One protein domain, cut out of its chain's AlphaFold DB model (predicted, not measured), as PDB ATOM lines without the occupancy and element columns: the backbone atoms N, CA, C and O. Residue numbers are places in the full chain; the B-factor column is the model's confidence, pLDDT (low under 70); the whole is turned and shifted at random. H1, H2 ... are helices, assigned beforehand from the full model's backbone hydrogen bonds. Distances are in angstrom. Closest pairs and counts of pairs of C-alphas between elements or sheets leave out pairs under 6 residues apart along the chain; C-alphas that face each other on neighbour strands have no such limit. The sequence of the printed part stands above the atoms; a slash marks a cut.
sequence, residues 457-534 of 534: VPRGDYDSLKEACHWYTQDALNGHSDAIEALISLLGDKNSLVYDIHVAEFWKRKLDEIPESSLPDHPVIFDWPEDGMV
ATOM      1  N   VAL A 457     205.691 177.063 142.957       88.06
ATOM      2  CA  VAL A 457     205.665 176.326 141.678       88.06
ATOM      3  C   VAL A 457     206.725 176.813 140.672       88.06
ATOM      4  O   VAL A 457     207.460 175.965 140.159       88.06
ATOM      5  N   PRO A 458     206.888 178.128 140.417       87.31
ATOM      6  CA  PRO A 458     207.853 178.633 139.440       87.31
ATOM      7  C   PRO A 458     209.318 178.286 139.732       87.31
ATOM      8  O   PRO A 458     210.127 178.264 138.809       87.31
ATOM      9  N   ARG A 459     209.683 177.976 140.988       87.44
ATOM     10  CA  ARG A 459     211.054 177.547 141.319       87.44
ATOM     11  C   ARG A 459     211.429 176.225 140.648       87.44
ATOM     12  O   ARG A 459     212.606 175.991 140.383       87.44
ATOM     13  N   GLY A 460     210.444 175.362 140.386       84.50
ATOM     14  CA  GLY A 460     210.585 174.140 139.590       84.50
ATOM     15  C   GLY A 460     211.454 173.029 140.192       84.50
ATOM     16  O   GLY A 460     211.511 171.935 139.629       84.50
ATOM     17  N   ASP A 461     212.124 173.262 141.323       92.56
ATOM     18  CA  ASP A 461     212.877 172.233 142.032       92.56
ATOM     19  C   ASP A 461     211.945 171.281 142.800       92.56
ATOM     20  O   ASP A 461     210.826 171.628 143.180       92.56
ATOM     21  N   TYR A 462     212.406 170.049 143.024       90.06
ATOM     22  CA  TYR A 462     211.584 168.999 143.627       90.06
ATOM     23  C   TYR A 462     211.067 169.362 145.025       90.06
ATOM     24  O   TYR A 462     209.923 169.039 145.346       90.06
ATOM     25  N   ASP A 463     211.879 170.027 145.851       91.88
ATOM     26  CA  ASP A 463     211.500 170.346 147.226       91.88
ATOM     27  C   ASP A 463     210.432 171.448 147.250       91.88
ATOM     28  O   ASP A 463     209.411 171.279 147.923       91.88
ATOM     29  N   SER A 464     210.594 172.506 146.445       91.06
ATOM     30  CA  SER A 464     209.583 173.562 146.288       91.06
ATOM     31  C   SER A 464     208.277 173.024 145.699       91.06
ATOM     32  O   SER A 464     207.202 173.349 146.199       91.06
ATOM     33  N   LEU A 465     208.337 172.156 144.681       90.75
ATOM     34  CA  LEU A 465     207.141 171.543 144.090       90.75
ATOM     35  C   LEU A 465     206.416 170.617 145.071       90.75
ATOM     36  O   LEU A 465     205.187 170.606 145.134       90.75
ATOM     37  N   LYS A 466     207.164 169.848 145.866       93.38
ATOM     38  CA  LYS A 466     206.593 168.992 146.908       93.38
ATOM     39  C   LYS A 466     205.922 169.822 148.004       93.38
ATOM     40  O   LYS A 466     204.854 169.443 148.482       93.38
ATOM     41  N   GLU A 467     206.533 170.938 148.391       93.31
ATOM     42  CA  GLU A 467     205.943 171.890 149.333       93.31
ATOM     43  C   GLU A 467     204.685 172.554 148.742       93.31
ATOM     44  O   GLU A 467     203.655 172.605 149.412       93.31
ATOM     45  N   ALA A 468     204.703 172.959 147.470       92.38
ATOM     46  CA  ALA A 468     203.526 173.490 146.781       92.38
ATOM     47  C   ALA A 468     202.366 172.479 146.765       92.38
ATOM     48  O   ALA A 468     201.240 172.833 147.110       92.38
ATOM     49  N   CYS A 469     202.633 171.202 146.455       91.44
ATOM     50  CA  CYS A 469     201.635 170.131 146.547       91.44
ATOM     51  C   CYS A 469     201.041 170.007 147.954       91.44
ATOM     52  O   CYS A 469     199.841 169.769 148.094       91.44
ATOM     53  N   HIS A 470     201.864 170.151 148.998       92.50
ATOM     54  CA  HIS A 470     201.394 170.107 150.379       92.50
ATOM     55  C   HIS A 470     200.419 171.253 150.680       92.50
ATOM     56  O   HIS A 470     199.328 170.993 151.187       92.50
ATOM     57  N   TRP A 471     200.770 172.488 150.320       91.50
ATOM     58  CA  TRP A 471     199.925 173.659 150.567       91.50
ATOM     59  C   TRP A 471     198.654 173.671 149.710       91.50
ATOM     60  O   TRP A 471     197.574 173.881 150.256       91.50
ATOM     61  N   TYR A 472     198.733 173.318 148.422       91.19
ATOM     62  CA  TYR A 472     197.533 173.109 147.602       91.19
ATOM     63  C   TYR A 472     196.637 172.001 148.157       91.19
ATOM     64  O   TYR A 472     195.420 172.113 148.096       91.19
ATOM     65  N   THR A 473     197.212 170.945 148.741       90.25
ATOM     66  CA  THR A 473     196.421 169.900 149.405       90.25
ATOM     67  C   THR A 473     195.676 170.448 150.624       90.25
ATOM     68  O   THR A 473     194.510 170.110 150.803       90.25
ATOM     69  N   GLN A 474     196.310 171.282 151.458       89.38
ATOM     70  CA  GLN A 474     195.624 171.911 152.597       89.38
ATOM     71  C   GLN A 474     194.460 172.786 152.129       89.38
ATOM     72  O   GLN A 474     193.363 172.693 152.674       89.38
ATOM     73  N   ASP A 475     194.669 173.573 151.076       87.94
ATOM     74  CA  ASP A 475     193.623 174.447 150.555       87.94
ATOM     75  C   ASP A 475     192.477 173.678 149.879       87.94
ATOM     76  O   ASP A 475     191.296 173.939 150.103       87.94
ATOM     77  N   ALA A 476     192.818 172.627 149.134       86.75
ATOM     78  CA  ALA A 476     191.859 171.699 148.552       86.75
ATOM     79  C   ALA A 476     190.991 171.001 149.616       86.75
ATOM     80  O   ALA A 476     189.808 170.744 149.384       86.75
ATOM     81  N   LEU A 477     191.546 170.710 150.800       86.81
ATOM     82  CA  LEU A 477     190.786 170.158 151.928       86.81
ATOM     83  C   LEU A 477     189.789 171.164 152.524       86.81
ATOM     84  O   LEU A 477     188.779 170.729 153.079       86.81
ATOM     85  N   ASN A 478     190.016 172.470 152.353       83.25
ATOM     86  CA  ASN A 478     189.043 173.514 152.690       83.25
ATOM     87  C   ASN A 478     187.923 173.648 151.643       83.25
ATOM     88  O   ASN A 478     186.987 174.422 151.835       83.25
ATOM     89  N   GLY A 479     187.971 172.858 150.563       82.00
ATOM     90  CA  GLY A 479     186.945 172.818 149.524       82.00
ATOM     91  C   GLY A 479     187.140 173.844 148.411       82.00
ATOM     92  O   GLY A 479     186.233 174.019 147.599       82.00
ATOM     93  N   HIS A 480     188.298 174.506 148.345       83.69
ATOM     94  CA  HIS A 480     188.609 175.441 147.270       83.69
ATOM     95  C   HIS A 480     188.930 174.686 145.973       83.69
ATOM     96  O   HIS A 480     189.947 173.999 145.861       83.69
ATOM     97  N   SER A 481     188.042 174.811 144.984       85.94
ATOM     98  CA  SER A 481     188.157 174.139 143.683       85.94
ATOM     99  C   SER A 481     189.425 174.519 142.930       85.94
ATOM    100  O   SER A 481     190.040 173.654 142.314       85.94
ATOM    101  N   ASP A 482     189.862 175.773 143.035       84.12
ATOM    102  CA  ASP A 482     191.029 176.283 142.308       84.12
ATOM    103  C   ASP A 482     192.318 175.589 142.767       84.12
ATOM    104  O   ASP A 482     193.159 175.204 141.953       84.12
ATOM    105  N   ALA A 483     192.443 175.333 144.072       86.75
ATOM    106  CA  ALA A 483     193.548 174.559 144.623       86.75
ATOM    107  C   ALA A 483     193.515 173.101 144.156       86.75
ATOM    108  O   ALA A 483     194.559 172.513 143.869       86.75
ATOM    109  N   ILE A 484     192.317 172.516 144.053       89.75
ATOM    110  CA  ILE A 484     192.132 171.160 143.525       89.75
ATOM    111  C   ILE A 484     192.578 171.103 142.057       89.75
ATOM    112  O   ILE A 484     193.329 170.202 141.684       89.75
ATOM    113  N   GLU A 485     192.170 172.066 141.229       90.06
ATOM    114  CA  GLU A 485     192.577 172.157 139.822       90.06
ATOM    115  C   GLU A 485     194.089 172.343 139.668       90.06
ATOM    116  O   GLU A 485     194.722 171.623 138.885       90.06
ATOM    117  N   ALA A 486     194.691 173.240 140.451       89.38
ATOM    118  CA  ALA A 486     196.133 173.464 140.456       89.38
ATOM    119  C   ALA A 486     196.908 172.199 140.866       89.38
ATOM    120  O   ALA A 486     197.903 171.840 140.229       89.38
ATOM    121  N   LEU A 487     196.417 171.467 141.872       91.00
ATOM    122  CA  LEU A 487     197.004 170.208 142.323       91.00
ATOM    123  C   LEU A 487     196.897 169.107 141.257       91.00
ATOM    124  O   LEU A 487     197.864 168.381 141.022       91.00
ATOM    125  N   ILE A 488     195.753 168.999 140.571       92.12
ATOM    126  CA  ILE A 488     195.563 168.065 139.450       92.12
ATOM    127  C   ILE A 488     196.510 168.408 138.301       92.12
ATOM    128  O   ILE A 488     197.109 167.502 137.725       92.12
ATOM    129  N   SER A 489     196.654 169.692 137.969       90.94
ATOM    130  CA  SER A 489     197.563 170.155 136.919       90.94
ATOM    131  C   SER A 489     199.011 169.777 137.243       90.94
ATOM    132  O   SER A 489     199.683 169.125 136.442       90.94
ATOM    133  N   LEU A 490     199.460 170.077 138.467       91.12
ATOM    134  CA  LEU A 490     200.838 169.850 138.899       91.12
ATOM    135  C   LEU A 490     201.205 168.361 139.021       91.12
ATOM    136  O   LEU A 490     202.320 167.971 138.667       91.12
ATOM    137  N   LEU A 491     200.285 167.526 139.515       91.88
ATOM    138  CA  LEU A 491     200.487 166.079 139.663       91.88
ATOM    139  C   LEU A 491     200.184 165.299 138.374       91.88
ATOM    140  O   LEU A 491     200.657 164.177 138.205       91.88
ATOM    141  N   GLY A 492     199.369 165.856 137.477       89.19
ATOM    142  CA  GLY A 492     198.950 165.236 136.221       89.19
ATOM    143  C   GLY A 492     199.888 165.509 135.045       89.19
ATOM    144  O   GLY A 492     199.868 164.751 134.068       89.19
ATOM    145  N   ASP A 493     200.727 166.546 135.128       89.81
ATOM    146  CA  ASP A 493     201.748 166.824 134.120       89.81
ATOM    147  C   ASP A 493     202.896 165.811 134.205       89.81
ATOM    148  O   ASP A 493     203.646 165.753 135.176       89.81
ATOM    149  N   LYS A 494     203.078 165.032 133.135       89.31
ATOM    150  CA  LYS A 494     204.153 164.034 133.019       89.31
ATOM    151  C   LYS A 494     205.558 164.637 133.063       89.31
ATOM    152  O   LYS A 494     206.511 163.886 133.254       89.31
ATOM    153  N   ASN A 495     205.690 165.943 132.838       88.00
ATOM    154  CA  ASN A 495     206.963 166.655 132.914       88.00
ATOM    155  C   ASN A 495     207.265 167.198 134.322       88.00
ATOM    156  O   ASN A 495     208.391 167.627 134.569       88.00
ATOM    157  N   SER A 496     206.300 167.162 135.244       88.75
ATOM    158  CA  SER A 496     206.464 167.609 136.628       88.75
ATOM    159  C   SER A 496     207.297 166.618 137.450       88.75
ATOM    160  O   SER A 496     207.097 165.404 137.378       88.75
ATOM    161  N   LEU A 497     208.204 167.124 138.296       91.12
ATOM    162  CA  LEU A 497     209.013 166.284 139.198       91.12
ATOM    163  C   LEU A 497     208.184 165.619 140.309       91.12
ATOM    164  O   LEU A 497     208.667 164.696 140.963       91.12
ATOM    165  N   VAL A 498     206.951 166.081 140.516       92.12
ATOM    166  CA  VAL A 498     206.000 165.547 141.500       92.12
ATOM    167  C   VAL A 498     204.838 164.799 140.839       92.12
ATOM    168  O   VAL A 498     203.825 164.568 141.486       92.12
ATOM    169  N   TYR A 499     204.972 164.404 139.569       92.81
ATOM    170  CA  TYR A 499     203.949 163.653 138.837       92.81
ATOM    171  C   TYR A 499     203.444 162.418 139.608       92.81
ATOM    172  O   TYR A 499     204.208 161.495 139.901       92.81
ATOM    173  N   ASP A 500     202.135 162.372 139.861       93.00
ATOM    174  CA  ASP A 500     201.417 161.223 140.411       93.00
ATOM    175  C   ASP A 500     199.978 161.203 139.875       93.00
ATOM    176  O   ASP A 500     199.065 161.868 140.377       93.00
ATOM    177  N   ILE A 501     199.763 160.387 138.843       92.25
ATOM    178  CA  ILE A 501     198.460 160.267 138.186       92.25
ATOM    179  C   ILE A 501     197.371 159.703 139.103       92.25
ATOM    180  O   ILE A 501     196.203 160.042 138.937       92.25
ATOM    181  N   HIS A 502     197.719 158.856 140.075       93.75
ATOM    182  CA  HIS A 502     196.725 158.248 140.957       93.75
ATOM    183  C   HIS A 502     196.186 159.268 141.957       93.75
ATOM    184  O   HIS A 502     194.980 159.303 142.213       93.75
ATOM    185  N   VAL A 503     197.065 160.125 142.483       91.12
ATOM    186  CA  VAL A 503     196.668 161.229 143.362       91.12
ATOM    187  C   VAL A 503     195.916 162.304 142.570       91.12
ATOM    188  O   VAL A 503     194.879 162.777 143.034       91.12
ATOM    189  N   ALA A 504     196.342 162.620 141.343       91.06
ATOM    190  CA  ALA A 504     195.604 163.531 140.463       91.06
ATOM    191  C   ALA A 504     194.179 163.022 140.154       91.06
ATOM    192  O   ALA A 504     193.212 163.778 140.237       91.06
ATOM    193  N   GLU A 505     194.008 161.728 139.856       92.44
ATOM    194  CA  GLU A 505     192.684 161.124 139.637       92.44
ATOM    195  C   GLU A 505     191.803 161.135 140.894       92.44
ATOM    196  O   GLU A 505     190.583 161.277 140.783       92.44
ATOM    197  N   PHE A 506     192.393 160.978 142.083       93.06
ATOM    198  CA  PHE A 506     191.670 161.103 143.348       93.06
ATOM    199  C   PHE A 506     191.092 162.515 143.517       93.06
ATOM    200  O   PHE A 506     189.891 162.658 143.752       93.06
ATOM    201  N   TRP A 507     191.921 163.544 143.331       90.38
ATOM    202  CA  TRP A 507     191.497 164.942 143.431       90.38
ATOM    203  C   TRP A 507     190.502 165.338 142.347       90.38
ATOM    204  O   TRP A 507     189.547 166.055 142.626       90.38
ATOM    205  N   LYS A 508     190.636 164.782 141.140       92.38
ATOM    206  CA  LYS A 508     189.658 164.979 140.067       92.38
ATOM    207  C   LYS A 508     188.263 164.475 140.443       92.38
ATOM    208  O   LYS A 508     187.291 165.191 140.252       92.38
ATOM    209  N   ARG A 509     188.160 163.284 141.045       91.75
ATOM    210  CA  ARG A 509     186.866 162.775 141.543       91.75
ATOM    211  C   ARG A 509     186.293 163.666 142.643       91.75
ATOM    212  O   ARG A 509     185.088 163.854 142.693       91.75
ATOM    213  N   LYS A 510     187.156 164.206 143.511       88.12
ATOM    214  CA  LYS A 510     186.760 165.164 144.548       88.12
ATOM    215  C   LYS A 510     186.229 166.473 143.964       88.12
ATOM    216  O   LYS A 510     185.249 166.980 144.490       88.12
ATOM    217  N   LEU A 511     186.828 166.978 142.885       88.25
ATOM    218  CA  LEU A 511     186.341 168.154 142.157       88.25
ATOM    219  C   LEU A 511     184.952 167.906 141.554       88.25
ATOM    220  O   LEU A 511     184.055 168.720 141.737       88.25
ATOM    221  N   ASP A 512     184.754 166.746 140.918       86.44
ATOM    222  CA  ASP A 512     183.476 166.349 140.302       86.44
ATOM    223  C   ASP A 512     182.329 166.178 141.333       86.44
ATOM    224  O   ASP A 512     181.152 166.194 140.972       86.44
ATOM    225  N   GLU A 513     182.652 165.988 142.620       85.06
ATOM    226  CA  GLU A 513     181.681 165.917 143.725       85.06
ATOM    227  C   GLU A 513     181.186 167.308 144.183       85.06
ATOM    228  O   GLU A 513     180.184 167.387 144.900       85.06
ATOM    229  N   ILE A 514     181.858 168.398 143.787       80.06
ATOM    230  CA  ILE A 514     181.489 169.776 144.146       80.06
ATOM    231  C   ILE A 514     180.379 170.264 143.191       80.06
ATOM    232  O   ILE A 514     180.542 170.186 141.974       80.06
ATOM    233  N   PRO A 515     179.233 170.776 143.690       74.94
ATOM    234  CA  PRO A 515     178.158 171.262 142.823       74.94
ATOM    235  C   PRO A 515     178.625 172.422 141.930       74.94
ATOM    236  O   PRO A 515     179.249 173.352 142.438       74.94
ATOM    237  N   GLU A 516     178.243 172.435 140.645       61.38
ATOM    238  CA  GLU A 516     178.608 173.499 139.683       61.38
ATOM    239  C   GLU A 516     178.254 174.917 140.168       61.38
ATOM    240  O   GLU A 516     178.961 175.866 139.867       61.38
ATOM    241  N   SER A 517     177.204 175.072 140.985       60.44
ATOM    242  CA  SER A 517     176.811 176.357 141.590       60.44
ATOM    243  C   SER A 517     177.794 176.907 142.635       60.44
ATOM    244  O   SER A 517     177.577 177.997 143.155       60.44
ATOM    245  N   SER A 518     178.794 176.114 143.012       59.47
ATOM    246  CA  SER A 518     179.808 176.415 144.033       59.47
ATOM    247  C   SER A 518     181.203 176.592 143.429       59.47
ATOM    248  O   SER A 518     182.134 176.904 144.166       59.47
ATOM    249  N   LEU A 519     181.348 176.389 142.114       55.81
ATOM    250  CA  LEU A 519     182.585 176.649 141.385       55.81
ATOM    251  C   LEU A 519     182.649 178.147 141.026       55.81
ATOM    252  O   LEU A 519     181.625 178.719 140.646       55.81
ATOM    253  N   PRO A 520     183.810 178.807 141.154       47.97
ATOM    254  CA  PRO A 520     183.970 180.195 140.738       47.97
ATOM    255  C   PRO A 520     183.835 180.338 139.211       47.97
ATOM    256  O   PRO A 520     184.247 179.470 138.447       47.97
ATOM    257  N   ASP A 521     183.273 181.465 138.757       41.25
ATOM    258  CA  ASP A 521     182.927 181.718 137.345       41.25
ATOM    259  C   ASP A 521     184.142 181.841 136.390       41.25
ATOM    260  O   ASP A 521     183.963 181.949 135.176       41.25
ATOM    261  N   HIS A 522     185.381 181.817 136.895       36.72
ATOM    262  CA  HIS A 522     186.602 181.859 136.085       36.72
ATOM    263  C   HIS A 522     187.780 181.161 136.788       36.72
ATOM    264  O   HIS A 522     187.985 181.416 137.973       36.72
ATOM    265  N   PRO A 523     188.615 180.380 136.068       34.47
ATOM    266  CA  PRO A 523     189.899 179.946 136.600       34.47
ATOM    267  C   PRO A 523     190.782 181.182 136.789       34.47
ATOM    268  O   PRO A 523     191.020 181.935 135.836       34.47
ATOM    269  N   VAL A 524     191.264 181.412 138.009       38.75
ATOM    270  CA  VAL A 524     192.294 182.424 138.247       38.75
ATOM    271  C   VAL A 524     193.579 181.909 137.609       38.75
ATOM    272  O   VAL A 524     194.245 181.016 138.127       38.75
ATOM    273  N   ILE A 525     193.922 182.465 136.449       35.41
ATOM    274  CA  ILE A 525     195.280 182.384 135.924       35.41
ATOM    275  C   ILE A 525     196.134 183.174 136.919       35.41
ATOM    276  O   ILE A 525     196.061 184.401 136.970       35.41
ATOM    277  N   PHE A 526     196.872 182.468 137.776       45.62
ATOM    278  CA  PHE A 526     197.864 183.068 138.663       45.62
ATOM    279  C   PHE A 526     199.058 183.511 137.808       45.62
ATOM    280  O   PHE A 526     200.081 182.832 137.758       45.62
ATOM    281  N   ASP A 527     198.892 184.620 137.083       35.75
ATOM    282  CA  ASP A 527     199.946 185.249 136.290       35.75
ATOM    283  C   ASP A 527     201.013 185.801 137.242       35.75
ATOM    284  O   ASP A 527     200.961 186.942 137.701       35.75
ATOM    285  N   TRP A 528     202.007 184.972 137.553       40.38
ATOM    286  CA  TRP A 528     203.328 185.494 137.865       40.38
ATOM    287  C   TRP A 528     203.907 186.049 136.562       40.38
ATOM    288  O   TRP A 528     203.916 185.324 135.566       40.38
ATOM    289  N   PRO A 529     204.390 187.302 136.521       39.84
ATOM    290  CA  PRO A 529     205.086 187.787 135.340       39.84
ATOM    291  C   PRO A 529     206.317 186.898 135.108       39.84
ATOM    292  O   PRO A 529     207.246 186.889 135.911       39.84
ATOM    293  N   GLU A 530     206.308 186.119 134.021       40.69
ATOM    294  CA  GLU A 530     207.405 185.211 133.639       40.69
ATOM    295  C   GLU A 530     208.737 185.969 133.413       40.69
ATOM    296  O   GLU A 530     209.824 185.393 133.500       40.69
ATOM    297  N   ASP A 531     208.663 187.285 133.197       36.47
ATOM    298  CA  ASP A 531     209.782 188.180 132.912       36.47
ATOM    299  C   ASP A 531     210.473 188.693 134.192       36.47
ATOM    300  O   ASP A 531     210.450 189.882 134.505       36.47
ATOM    301  N   GLY A 532     211.113 187.801 134.950       35.91
ATOM    302  CA  GLY A 532     211.907 188.218 136.117       35.91
ATOM    303  C   GLY A 532     212.853 187.181 136.721       35.91
ATOM    304  O   GLY A 532     213.708 187.541 137.528       35.91
ATOM    305  N   MET A 533     212.753 185.905 136.339       35.69
ATOM    306  CA  MET A 533     213.575 184.848 136.936       35.69
ATOM    307  C   MET A 533     214.859 184.593 136.138       35.69
ATOM    308  O   MET A 533     214.876 183.783 135.210       35.69
ATOM    309  N   VAL A 534     215.948 185.260 136.536       33.16
ATOM    310  CA  VAL A 534     217.331 184.803 136.293       33.16
ATOM    311  C   VAL A 534     218.122 184.842 137.586       33.16
ATOM    312  O   VAL A 534     218.113 185.908 138.243       33.16
TER     313      VAL A 534
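Overview. This is residues 457 to 534 of the 534 residues of the protein "Ankyrin_rpt-contain_dom domain-containing protein" of Pelagibaculum spongiae (UniProt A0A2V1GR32). Three helices run back and forth as two helical hairpins in a row along the chain, H2 packing on both H1 and H3, while H1 and H3 are near each other without touching. After H3 a long tail with no named element, residues 513 to 534, turns and runs back past the helices at a distance; Pro 515 and Val 534, both in this tail, hold the two C-alphas farthest apart. The printed part has 78 residues, with three named helices in the order H1, H2, H3 and no named strand, and its class is all helix. The whole is compact, with a radius of gyration of the C-alphas of 13.1 A, and its outline is elongated, spanning 42 by 27 by 20 A.

Arrangement. H1, residues 462 to 477, touches H2, residues 481 to 492, with residues 469 to 476 alone. Their closest C-alphas are those of Ala 476 and Ile 484, 5.1 A apart. These two helices run opposite ways at a shallow tilt of 34.6 degrees, only just short of steep, and form a hairpin with a tight link of 3 residues. H2 also touches H3, residues 501 to 512, where the closest C-alphas are those of Ile 488 and Ala 504, 4.6 A apart. H2 and H3 run opposite ways at a shallow tilt of 22 degrees and form a second hairpin, with a short link of 8 residues. H1 and H3 are near each other, with 6 pairs of C-alphas within 10 A but no pair within 8 A. In H1, H2 and H3 every O i to N i+4 pair is within hydrogen-bond range.

Along the chain. The printed part begins at Val 457, and H1 begins at Tyr 462, C-alpha (211.584, 168.999, 143.627). H1 ends at Leu 477 and is the longest helix, with 16 residues and 22.4 A from first to last C-alpha. H2 runs from Ser 481, C-alpha (188.157, 174.139, 143.683), to Gly 492 and measures 15.9 A. H3 runs from Ile 501 to Asp 512, C-alpha (183.476, 166.349, 140.302), and measures 16.3 A.

Size, cuts and confidence. The printed part has no cut, and its last residue, Val 534, is the chain's last. The C-alphas of Pro 515 and Val 534 are 42.0 A apart, while those of the first and last printed residues, Val 457 and Val 534, are 15.4 A apart. Neither link between the helices is long. The C-alphas of residues 513 to 534 lie 11 to 24 A from the mean of all C-alphas. The mean pLDDT of the printed part is 78.0, and the model's confidence is low, under 70, in the 19 residues 516 to 534.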